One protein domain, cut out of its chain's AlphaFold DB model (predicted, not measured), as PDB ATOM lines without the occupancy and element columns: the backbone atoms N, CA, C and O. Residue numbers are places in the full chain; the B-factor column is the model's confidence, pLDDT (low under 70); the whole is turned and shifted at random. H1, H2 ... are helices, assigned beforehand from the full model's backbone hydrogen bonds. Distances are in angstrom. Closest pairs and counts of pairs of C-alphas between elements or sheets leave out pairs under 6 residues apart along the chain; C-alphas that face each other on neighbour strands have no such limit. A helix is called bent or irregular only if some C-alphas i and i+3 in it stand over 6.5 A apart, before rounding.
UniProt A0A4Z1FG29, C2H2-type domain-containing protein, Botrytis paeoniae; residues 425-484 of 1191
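AT A GLANCE: This is residues 425 to 484 of the 1191 residues of the protein "C2H2-type domain-containing protein" of Botrytis paeoniae (UniProt A0A4Z1FG29). Two long helical pieces, H1b and H2, meet near their ends as an open L, and the short arm H1a folds back on the far end of H1b as a small head. The 60 printed residues hold two named helices, H1 then H2, and no named strand: all helix. The whole is extended, with a radius of gyration of the C-alphas of 19.7 A and spans of 62 by 23 by 15 A.

IN THESE COORDINATES: H1, residues 425 to 454, was assigned as one helix by its hydrogen bonds but is bent: C-alphas 435 and 438 are 9.6 A apart. Its arms are H1a, residues 425 to 435, from C-alpha 425 at (-14.024, -22.994, 26.484), and H1b, residues 438 to 454, 24.2 A long. H2, residues 456 to 481, is 36.4 A long and ends at C-alpha 481, (-38.166, -34.655, 66.747).

HOW THE PARTS SIT: H1b, with residues 440 to 444 alone, touches H1a; their closest C-alphas, of Ala 432 and Leu 441, are 5.2 A apart. The arms run opposite ways at a steep tilt of 38 degrees, only just steep. H1b and H2 are close but not clearly touching, about perpendicular at 78 degrees; their closest C-alphas, of Met 453 and Lys 459, are 6.9 A apart. H1a and H2 are apart. Every O i to N i+4 pair is within hydrogen-bond range in H1a and H1b, and 20 of 22 in H2.

THE WHOLE: The C-alphas farthest apart, of Gln 435 and Ser 484, are 61.7 A apart. The printed part has no cut, and the link from H1 to H2 is tight. Residues 482 to 484 have pLDDT under 70.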
ATOM      1  N   ILE A 425     -14.247 -21.703  25.816       80.19
ATOM      2  CA  ILE A 425     -14.024 -22.994  26.484       80.19
ATOM      3  C   ILE A 425     -14.225 -24.137  25.497       80.19
ATOM      4  O   ILE A 425     -13.445 -25.077  25.496       80.19
ATOM      5  N   GLU A 426     -15.233 -24.060  24.636       84.00
ATOM      6  CA  GLU A 426     -15.505 -25.056  23.601       84.00
ATOM      7  C   GLU A 426     -14.372 -25.104  22.563       84.00
ATOM      8  O   GLU A 426     -13.919 -26.190  22.206       84.00
ATOM      9  N   ALA A 427     -13.803 -23.950  22.190       83.62
ATOM     10  CA  ALA A 427     -12.568 -23.881  21.411       83.62
ATOM     11  C   ALA A 427     -11.362 -24.472  22.166       83.62
ATOM     12  O   ALA A 427     -10.649 -25.291  21.596       83.62
ATOM     13  N   TYR A 428     -11.145 -24.127  23.442       82.88
ATOM     14  CA  TYR A 428     -10.041 -24.688  24.240       82.88
ATOM     15  C   TYR A 428     -10.154 -26.204  24.426       82.88
ATOM     16  O   TYR A 428      -9.159 -26.912  24.313       82.88
ATOM     17  N   ARG A 429     -11.365 -26.709  24.679       89.06
ATOM     18  CA  ARG A 429     -11.650 -28.143  24.796       89.06
ATOM     19  C   ARG A 429     -11.463 -28.856  23.465       89.06
ATOM     20  O   ARG A 429     -10.875 -29.925  23.458       89.06
ATOM     21  N   SER A 430     -11.898 -28.255  22.356       89.31
ATOM     22  CA  SER A 430     -11.636 -28.771  21.009       89.31
ATOM     23  C   SER A 430     -10.132 -28.824  20.717       89.31
ATOM     24  O   SER A 430      -9.637 -29.857  20.285       89.31
ATOM     25  N   ILE A 431      -9.369 -27.773  21.037       88.19
ATOM     26  CA  ILE A 431      -7.906 -27.754  20.864       88.19
ATOM     27  C   ILE A 431      -7.232 -28.836  21.722       88.19
ATOM     28  O   ILE A 431      -6.490 -29.643  21.174       88.19
ATOM     29  N   ALA A 432      -7.536 -28.912  23.022       88.12
ATOM     30  CA  ALA A 432      -6.979 -29.932  23.917       88.12
ATOM     31  C   ALA A 432      -7.344 -31.360  23.474       88.12
ATOM     32  O   ALA A 432      -6.493 -32.245  23.473       88.12
ATOM     33  N   PHE A 433      -8.584 -31.578  23.031       89.75
ATOM     34  CA  PHE A 433      -9.041 -32.862  22.501       89.75
ATOM     35  C   PHE A 433      -8.339 -33.243  21.191       89.75
ATOM     36  O   PHE A 433      -7.929 -34.386  21.020       89.75
ATOM     37  N   ASN A 434      -8.145 -32.284  20.283       90.38
ATOM     38  CA  ASN A 434      -7.471 -32.510  19.003       90.38
ATOM     39  C   ASN A 434      -5.939 -32.638  19.137       90.38
ATOM     40  O   ASN A 434      -5.296 -33.083  18.191       90.38
ATOM     41  N   GLN A 435      -5.352 -32.231  20.271       89.38
ATOM     42  CA  GLN A 435      -3.907 -32.317  20.539       89.38
ATOM     43  C   GLN A 435      -3.525 -33.519  21.420       89.38
ATOM     44  O   GLN A 435      -2.539 -34.183  21.112       89.38
ATOM     45  N   GLY A 436      -4.312 -33.832  22.457       87.56
ATOM     46  CA  GLY A 436      -4.020 -34.897  23.433       87.56
ATOM     47  C   GLY A 436      -5.225 -35.757  23.838       87.56
ATOM     48  O   GLY A 436      -5.193 -36.444  24.862       87.56
ATOM     49  N   GLY A 437      -6.306 -35.733  23.056       90.81
ATOM     50  CA  GLY A 437      -7.462 -36.611  23.239       90.81
ATOM     51  C   GLY A 437      -8.236 -36.384  24.541       90.81
ATOM     52  O   GLY A 437      -8.296 -35.285  25.098       90.81
ATOM     53  N   TRP A 438      -8.880 -37.451  25.025       86.88
ATOM     54  CA  TRP A 438      -9.740 -37.398  26.210       86.88
ATOM     55  C   TRP A 438      -8.989 -37.142  27.517       86.88
ATOM     56  O   TRP A 438      -9.557 -36.500  28.401       86.88
ATOM     57  N   ASP A 439      -7.757 -37.631  27.670       83.38
ATOM     58  CA  ASP A 439      -7.035 -37.526  28.942       83.38
ATOM     59  C   ASP A 439      -6.403 -36.146  29.136       83.38
ATOM     60  O   ASP A 439      -6.534 -35.580  30.222       83.38
ATOM     61  N   GLU A 440      -5.844 -35.529  28.089       85.69
ATOM     62  CA  GLU A 440      -5.391 -34.135  28.168       85.69
ATOM     63  C   GLU A 440      -6.577 -33.180  28.387       85.69
ATOM     64  O   GLU A 440      -6.543 -32.344  29.296       85.69
ATOM     65  N   LEU A 441      -7.687 -33.375  27.663       87.50
ATOM     66  CA  LEU A 441      -8.951 -32.673  27.914       87.50
ATOM     67  C   LEU A 441      -9.413 -32.821  29.380       87.50
ATOM     68  O   LEU A 441      -9.782 -31.829  30.015       87.50
ATOM     69  N   ARG A 442      -9.358 -34.035  29.943       83.50
ATOM     70  CA  ARG A 442      -9.734 -34.322  31.340       83.50
ATOM     71  C   ARG A 442      -8.782 -33.654  32.337       83.50
ATOM     72  O   ARG A 442      -9.245 -33.132  33.354       83.50
ATOM     73  N   CYS A 443      -7.482 -33.616  32.053       82.69
ATOM     74  CA  CYS A 443      -6.490 -32.898  32.855       82.69
ATOM     75  C   CYS A 443      -6.728 -31.381  32.838       82.69
ATOM     76  O   CYS A 443      -6.699 -30.755  33.904       82.69
ATOM     77  N   TYR A 444      -7.035 -30.795  31.677       85.06
ATOM     78  CA  TYR A 444      -7.381 -29.376  31.564       85.06
ATOM     79  C   TYR A 444      -8.697 -29.032  32.273       85.06
ATOM     80  O   TYR A 444      -8.728 -28.062  33.033       85.06
ATOM     81  N   ASP A 445      -9.753 -29.835  32.115       84.44
ATOM     82  CA  ASP A 445     -11.018 -29.631  32.835       84.44
ATOM     83  C   ASP A 445     -10.839 -29.771  34.357       84.44
ATOM     84  O   ASP A 445     -11.348 -28.946  35.121       84.44
ATOM     85  N   PHE A 446     -10.058 -30.753  34.823       80.31
ATOM     86  CA  PHE A 446      -9.746 -30.905  36.247       80.31
ATOM     87  C   PHE A 446      -8.910 -29.732  36.782       80.31
ATOM     88  O   PHE A 446      -9.179 -29.231  37.876       80.31
ATOM     89  N   GLY A 447      -7.935 -29.241  36.009       86.25
ATOM     90  CA  GLY A 447      -7.157 -28.042  36.327       86.25
ATOM     91  C   GLY A 447      -8.030 -26.788  36.417       86.25
ATOM     92  O   GLY A 447      -7.997 -26.078  37.426       86.25
ATOM     93  N   ALA A 448      -8.883 -26.555  35.417       80.94
ATOM     94  CA  ALA A 448      -9.826 -25.440  35.385       80.94
ATOM     95  C   ALA A 448     -10.823 -25.495  36.555       80.94
ATOM     96  O   ALA A 448     -11.067 -24.476  37.207       80.94
ATOM     97  N   PHE A 449     -11.348 -26.681  36.881       79.38
ATOM     98  CA  PHE A 449     -12.248 -26.876  38.019       79.38
ATOM     99  C   PHE A 449     -11.526 -26.678  39.363       79.38
ATOM    100  O   PHE A 449     -12.057 -26.026  40.263       79.38
ATOM    101  N   LYS A 450     -10.275 -27.139  39.492       84.00
ATOM    102  CA  LYS A 450      -9.417 -26.928  40.671       84.00
ATOM    103  C   LYS A 450      -9.104 -25.447  40.904       84.00
ATOM    104  O   LYS A 450      -9.224 -24.982  42.040       84.00
ATOM    105  N   GLU A 451      -8.776 -24.683  39.861       85.50
ATOM    106  CA  GLU A 451      -8.602 -23.226  39.973       85.50
ATOM    107  C   GLU A 451      -9.928 -22.501  40.227       85.50
ATOM    108  O   GLU A 451      -9.971 -21.569  41.034       85.50
ATOM    109  N   HIS A 452     -11.035 -22.945  39.626       78.75
ATOM    110  CA  HIS A 452     -12.364 -22.417  39.932       78.75
ATOM    111  C   HIS A 452     -12.725 -22.605  41.416       78.75
ATOM    112  O   HIS A 452     -13.105 -21.636  42.076       78.75
ATOM    113  N   MET A 453     -12.491 -23.794  41.984       77.75
ATOM    114  CA  MET A 453     -12.710 -24.074  43.408       77.75
ATOM    115  C   MET A 453     -11.830 -23.236  44.354       77.75
ATOM    116  O   MET A 453     -12.171 -23.077  45.529       77.75
ATOM    117  N   LYS A 454     -10.716 -22.653  43.884       84.06
ATOM    118  CA  LYS A 454      -9.932 -21.701  44.691       84.06
ATOM    119  C   LYS A 454     -10.592 -20.324  44.805       84.06
ATOM    120  O   LYS A 454     -10.334 -19.651  45.811       84.06
ATOM    121  N   LYS A 455     -11.409 -19.899  43.832       86.31
ATOM    122  CA  LYS A 455     -11.988 -18.543  43.768       86.31
ATOM    123  C   LYS A 455     -12.908 -18.272  44.968       86.31
ATOM    124  O   LYS A 455     -13.597 -19.169  45.456       86.31
ATOM    125  N   SER A 456     -12.915 -17.031  45.459       85.19
ATOM    126  CA  SER A 456     -13.703 -16.628  46.636       85.19
ATOM    127  C   SER A 456     -15.202 -16.836  46.424       85.19
ATOM    128  O   SER A 456     -15.837 -17.497  47.240       85.19
ATOM    129  N   TYR A 457     -15.740 -16.388  45.285       84.06
ATOM    130  CA  TYR A 457     -17.170 -16.494  44.991       84.06
ATOM    131  C   TYR A 457     -17.677 -17.943  44.959       84.06
ATOM    132  O   TYR A 457     -18.775 -18.195  45.440       84.06
ATOM    133  N   PHE A 458     -16.886 -18.914  44.483       82.06
ATOM    134  CA  PHE A 458     -17.283 -20.327  44.538       82.06
ATOM    135  C   PHE A 458     -17.371 -20.826  45.983       82.06
ATOM    136  O   PHE A 458     -18.335 -21.491  46.353       82.06
ATOM    137  N   LYS A 459     -16.401 -20.467  46.833       82.69
ATOM    138  CA  LYS A 459     -16.423 -20.815  48.264       82.69
ATOM    139  C   LYS A 459     -17.597 -20.151  48.982       82.69
ATOM    140  O   LYS A 459     -18.248 -20.792  49.801       82.69
ATOM    141  N   GLU A 460     -17.889 -18.894  48.669       84.19
ATOM    142  CA  GLU A 460     -19.018 -18.144  49.230       84.19
ATOM    143  C   GLU A 460     -20.368 -18.709  48.765       84.19
ATOM    144  O   GLU A 460     -21.261 -18.894  49.592       84.19
ATOM    145  N   GLU A 461     -20.498 -19.077  47.488       81.81
ATOM    146  CA  GLU A 461     -21.682 -19.732  46.923       81.81
ATOM    147  C   GLU A 461     -21.897 -21.129  47.517       81.81
ATOM    148  O   GLU A 461     -23.002 -21.451  47.955       81.81
ATOM    149  N   LEU A 462     -20.831 -21.929  47.626       79.69
ATOM    150  CA  LEU A 462     -20.853 -23.240  48.270       79.69
ATOM    151  C   LEU A 462     -21.249 -23.122  49.749       79.69
ATOM    152  O   LEU A 462     -22.107 -23.870  50.210       79.69
ATOM    153  N   ILE A 463     -20.709 -22.144  50.486       78.81
ATOM    154  CA  ILE A 463     -21.101 -21.855  51.877       78.81
ATOM    155  C   ILE A 463     -22.560 -21.375  51.956       78.81
ATOM    156  O   ILE A 463     -23.284 -21.776  52.873       78.81
ATOM    157  N   ARG A 464     -23.024 -20.543  51.013       84.75
ATOM    158  CA  ARG A 464     -24.418 -20.070  50.947       84.75
ATOM    159  C   ARG A 464     -25.379 -21.230  50.708       84.75
ATOM    160  O   ARG A 464     -26.410 -21.318  51.374       84.75
ATOM    161  N   THR A 465     -25.040 -22.117  49.783       78.75
ATOM    162  CA  THR A 465     -25.859 -23.272  49.401       78.75
ATOM    163  C   THR A 465     -25.821 -24.355  50.478       78.75
ATOM    164  O   THR A 465     -26.883 -24.779  50.925       78.75
ATOM    165  N   ALA A 466     -24.657 -24.677  51.051       76.38
ATOM    166  CA  ALA A 466     -24.554 -25.542  52.231       76.38
ATOM    167  C   ALA A 466     -25.354 -25.000  53.432       76.38
ATOM    168  O   ALA A 466     -26.007 -25.770  54.133       76.38
ATOM    169  N   ARG A 467     -25.386 -23.675  53.653       82.12
ATOM    170  CA  ARG A 467     -26.221 -23.054  54.700       82.12
ATOM    171  C   ARG A 467     -27.719 -23.171  54.402       82.12
ATOM    172  O   ARG A 467     -28.483 -23.478  55.317       82.12
ATOM    173  N   LYS A 468     -28.143 -22.963  53.148       83.25
ATOM    174  CA  LYS A 468     -29.535 -23.198  52.711       83.25
ATOM    175  C   LYS A 468     -29.941 -24.657  52.950       83.25
ATOM    176  O   LYS A 468     -30.987 -24.898  53.540       83.25
ATOM    177  N   LEU A 469     -29.086 -25.607  52.575       79.56
ATOM    178  CA  LEU A 469     -29.313 -27.046  52.731       79.56
ATOM    179  C   LEU A 469     -29.340 -27.493  54.196       79.56
ATOM    180  O   LEU A 469     -30.253 -28.209  54.591       79.56
ATOM    181  N   ALA A 470     -28.412 -27.016  55.029       79.25
ATOM    182  CA  ALA A 470     -28.425 -27.287  56.467       79.25
ATOM    183  C   ALA A 470     -29.682 -26.714  57.149       79.25
ATOM    184  O   ALA A 470     -30.244 -27.348  58.040       79.25
ATOM    185  N   CYS A 471     -30.168 -25.550  56.701       84.12
ATOM    186  CA  CYS A 471     -31.439 -24.982  57.156       84.12
ATOM    187  C   CYS A 471     -32.644 -25.826  56.690       84.12
ATOM    188  O   CYS A 471     -33.513 -26.137  57.503       84.12
ATOM    189  N   ARG A 472     -32.662 -26.263  55.420       83.38
ATOM    190  CA  ARG A 472     -33.681 -27.164  54.844       83.38
ATOM    191  C   ARG A 472     -33.754 -28.491  55.604       83.38
ATOM    192  O   ARG A 472     -34.840 -28.921  55.991       83.38
ATOM    193  N   LEU A 473     -32.597 -29.088  55.897       82.19
ATOM    194  CA  LEU A 473     -32.482 -30.319  56.677       82.19
ATOM    195  C   LEU A 473     -32.957 -30.094  58.115       82.19
ATOM    196  O   LEU A 473     -33.821 -30.824  58.577       82.19
ATOM    197  N   SER A 474     -32.483 -29.046  58.795       81.75
ATOM    198  CA  SER A 474     -32.898 -28.718  60.169       81.75
ATOM    199  C   SER A 474     -34.419 -28.534  60.297       81.75
ATOM    200  O   SER A 474     -35.037 -29.158  61.157       81.75
ATOM    201  N   LYS A 475     -35.042 -27.772  59.382       82.94
ATOM    202  CA  LYS A 475     -36.506 -27.582  59.319       82.94
ATOM    203  C   LYS A 475     -37.274 -28.863  58.978       82.94
ATOM    204  O   LYS A 475     -38.385 -29.055  59.458       82.94
ATOM    205  N   SER A 476     -36.694 -29.744  58.164       80.12
ATOM    206  CA  SER A 476     -37.288 -31.054  57.867       80.12
ATOM    207  C   SER A 476     -37.215 -31.981  59.084       80.12
ATOM    208  O   SER A 476     -38.177 -32.676  59.396       80.12
ATOM    209  N   LEU A 477     -36.094 -31.969  59.809       80.50
ATOM    210  CA  LEU A 477     -35.866 -32.832  60.967       80.50
ATOM    211  C   LEU A 477     -36.639 -32.378  62.216       80.50
ATOM    212  O   LEU A 477     -37.089 -33.234  62.979       80.50
ATOM    213  N   SER A 478     -36.856 -31.075  62.433       81.62
ATOM    214  CA  SER A 478     -37.628 -30.586  63.592       81.62
ATOM    215  C   SER A 478     -39.061 -31.134  63.622       81.62
ATOM    216  O   SER A 478     -39.567 -31.465  64.692       81.62
ATOM    217  N   LEU A 479     -39.675 -31.359  62.453       77.06
ATOM    218  CA  LEU A 479     -40.989 -32.005  62.311       77.06
ATOM    219  C   LEU A 479     -41.014 -33.487  62.746       77.06
ATOM    220  O   LEU A 479     -42.088 -34.032  63.001       77.06
ATOM    221  N   ILE A 480     -39.856 -34.155  62.833       73.31
ATOM    222  CA  ILE A 480     -39.733 -35.529  63.355       73.31
ATOM    223  C   ILE A 480     -39.559 -35.508  64.880       73.31
ATOM    224  O   ILE A 480     -40.170 -36.320  65.579       73.31
ATOM    225  N   PHE A 481     -38.696 -34.614  65.377       77.25
ATOM    226  CA  PHE A 481     -38.166 -34.655  66.747       77.25
ATOM    227  C   PHE A 481     -38.878 -33.730  67.750       77.25
ATOM    228  O   PHE A 481     -38.698 -33.916  68.953       77.25
ATOM    229  N   GLY A 482     -39.740 -32.817  67.293       66.00
ATOM    230  CA  GLY A 482     -40.654 -32.047  68.144       66.00
ATOM    231  C   GLY A 482     -40.173 -30.645  68.536       66.00
ATOM    232  O   GLY A 482     -39.032 -30.251  68.309       66.00
ATOM    233  N   GLU A 483     -41.092 -29.886  69.133       49.94
ATOM    234  CA  GLU A 483     -41.105 -28.411  69.201       49.94
ATOM    235  C   GLU A 483     -40.006 -27.759  70.069       49.94
ATOM    236  O   GLU A 483     -39.875 -26.537  70.084       49.94
ATOM    237  N   SER A 484     -39.147 -28.522  70.760       47.25
ATOM    238  CA  SER A 484     -38.149 -27.977  71.705       47.25
ATOM    239  C   SER A 484     -36.938 -27.276  71.050       47.25
ATOM    240  O   SER A 484     -35.856 -27.226  71.640       47.25
TER     241      SER A 484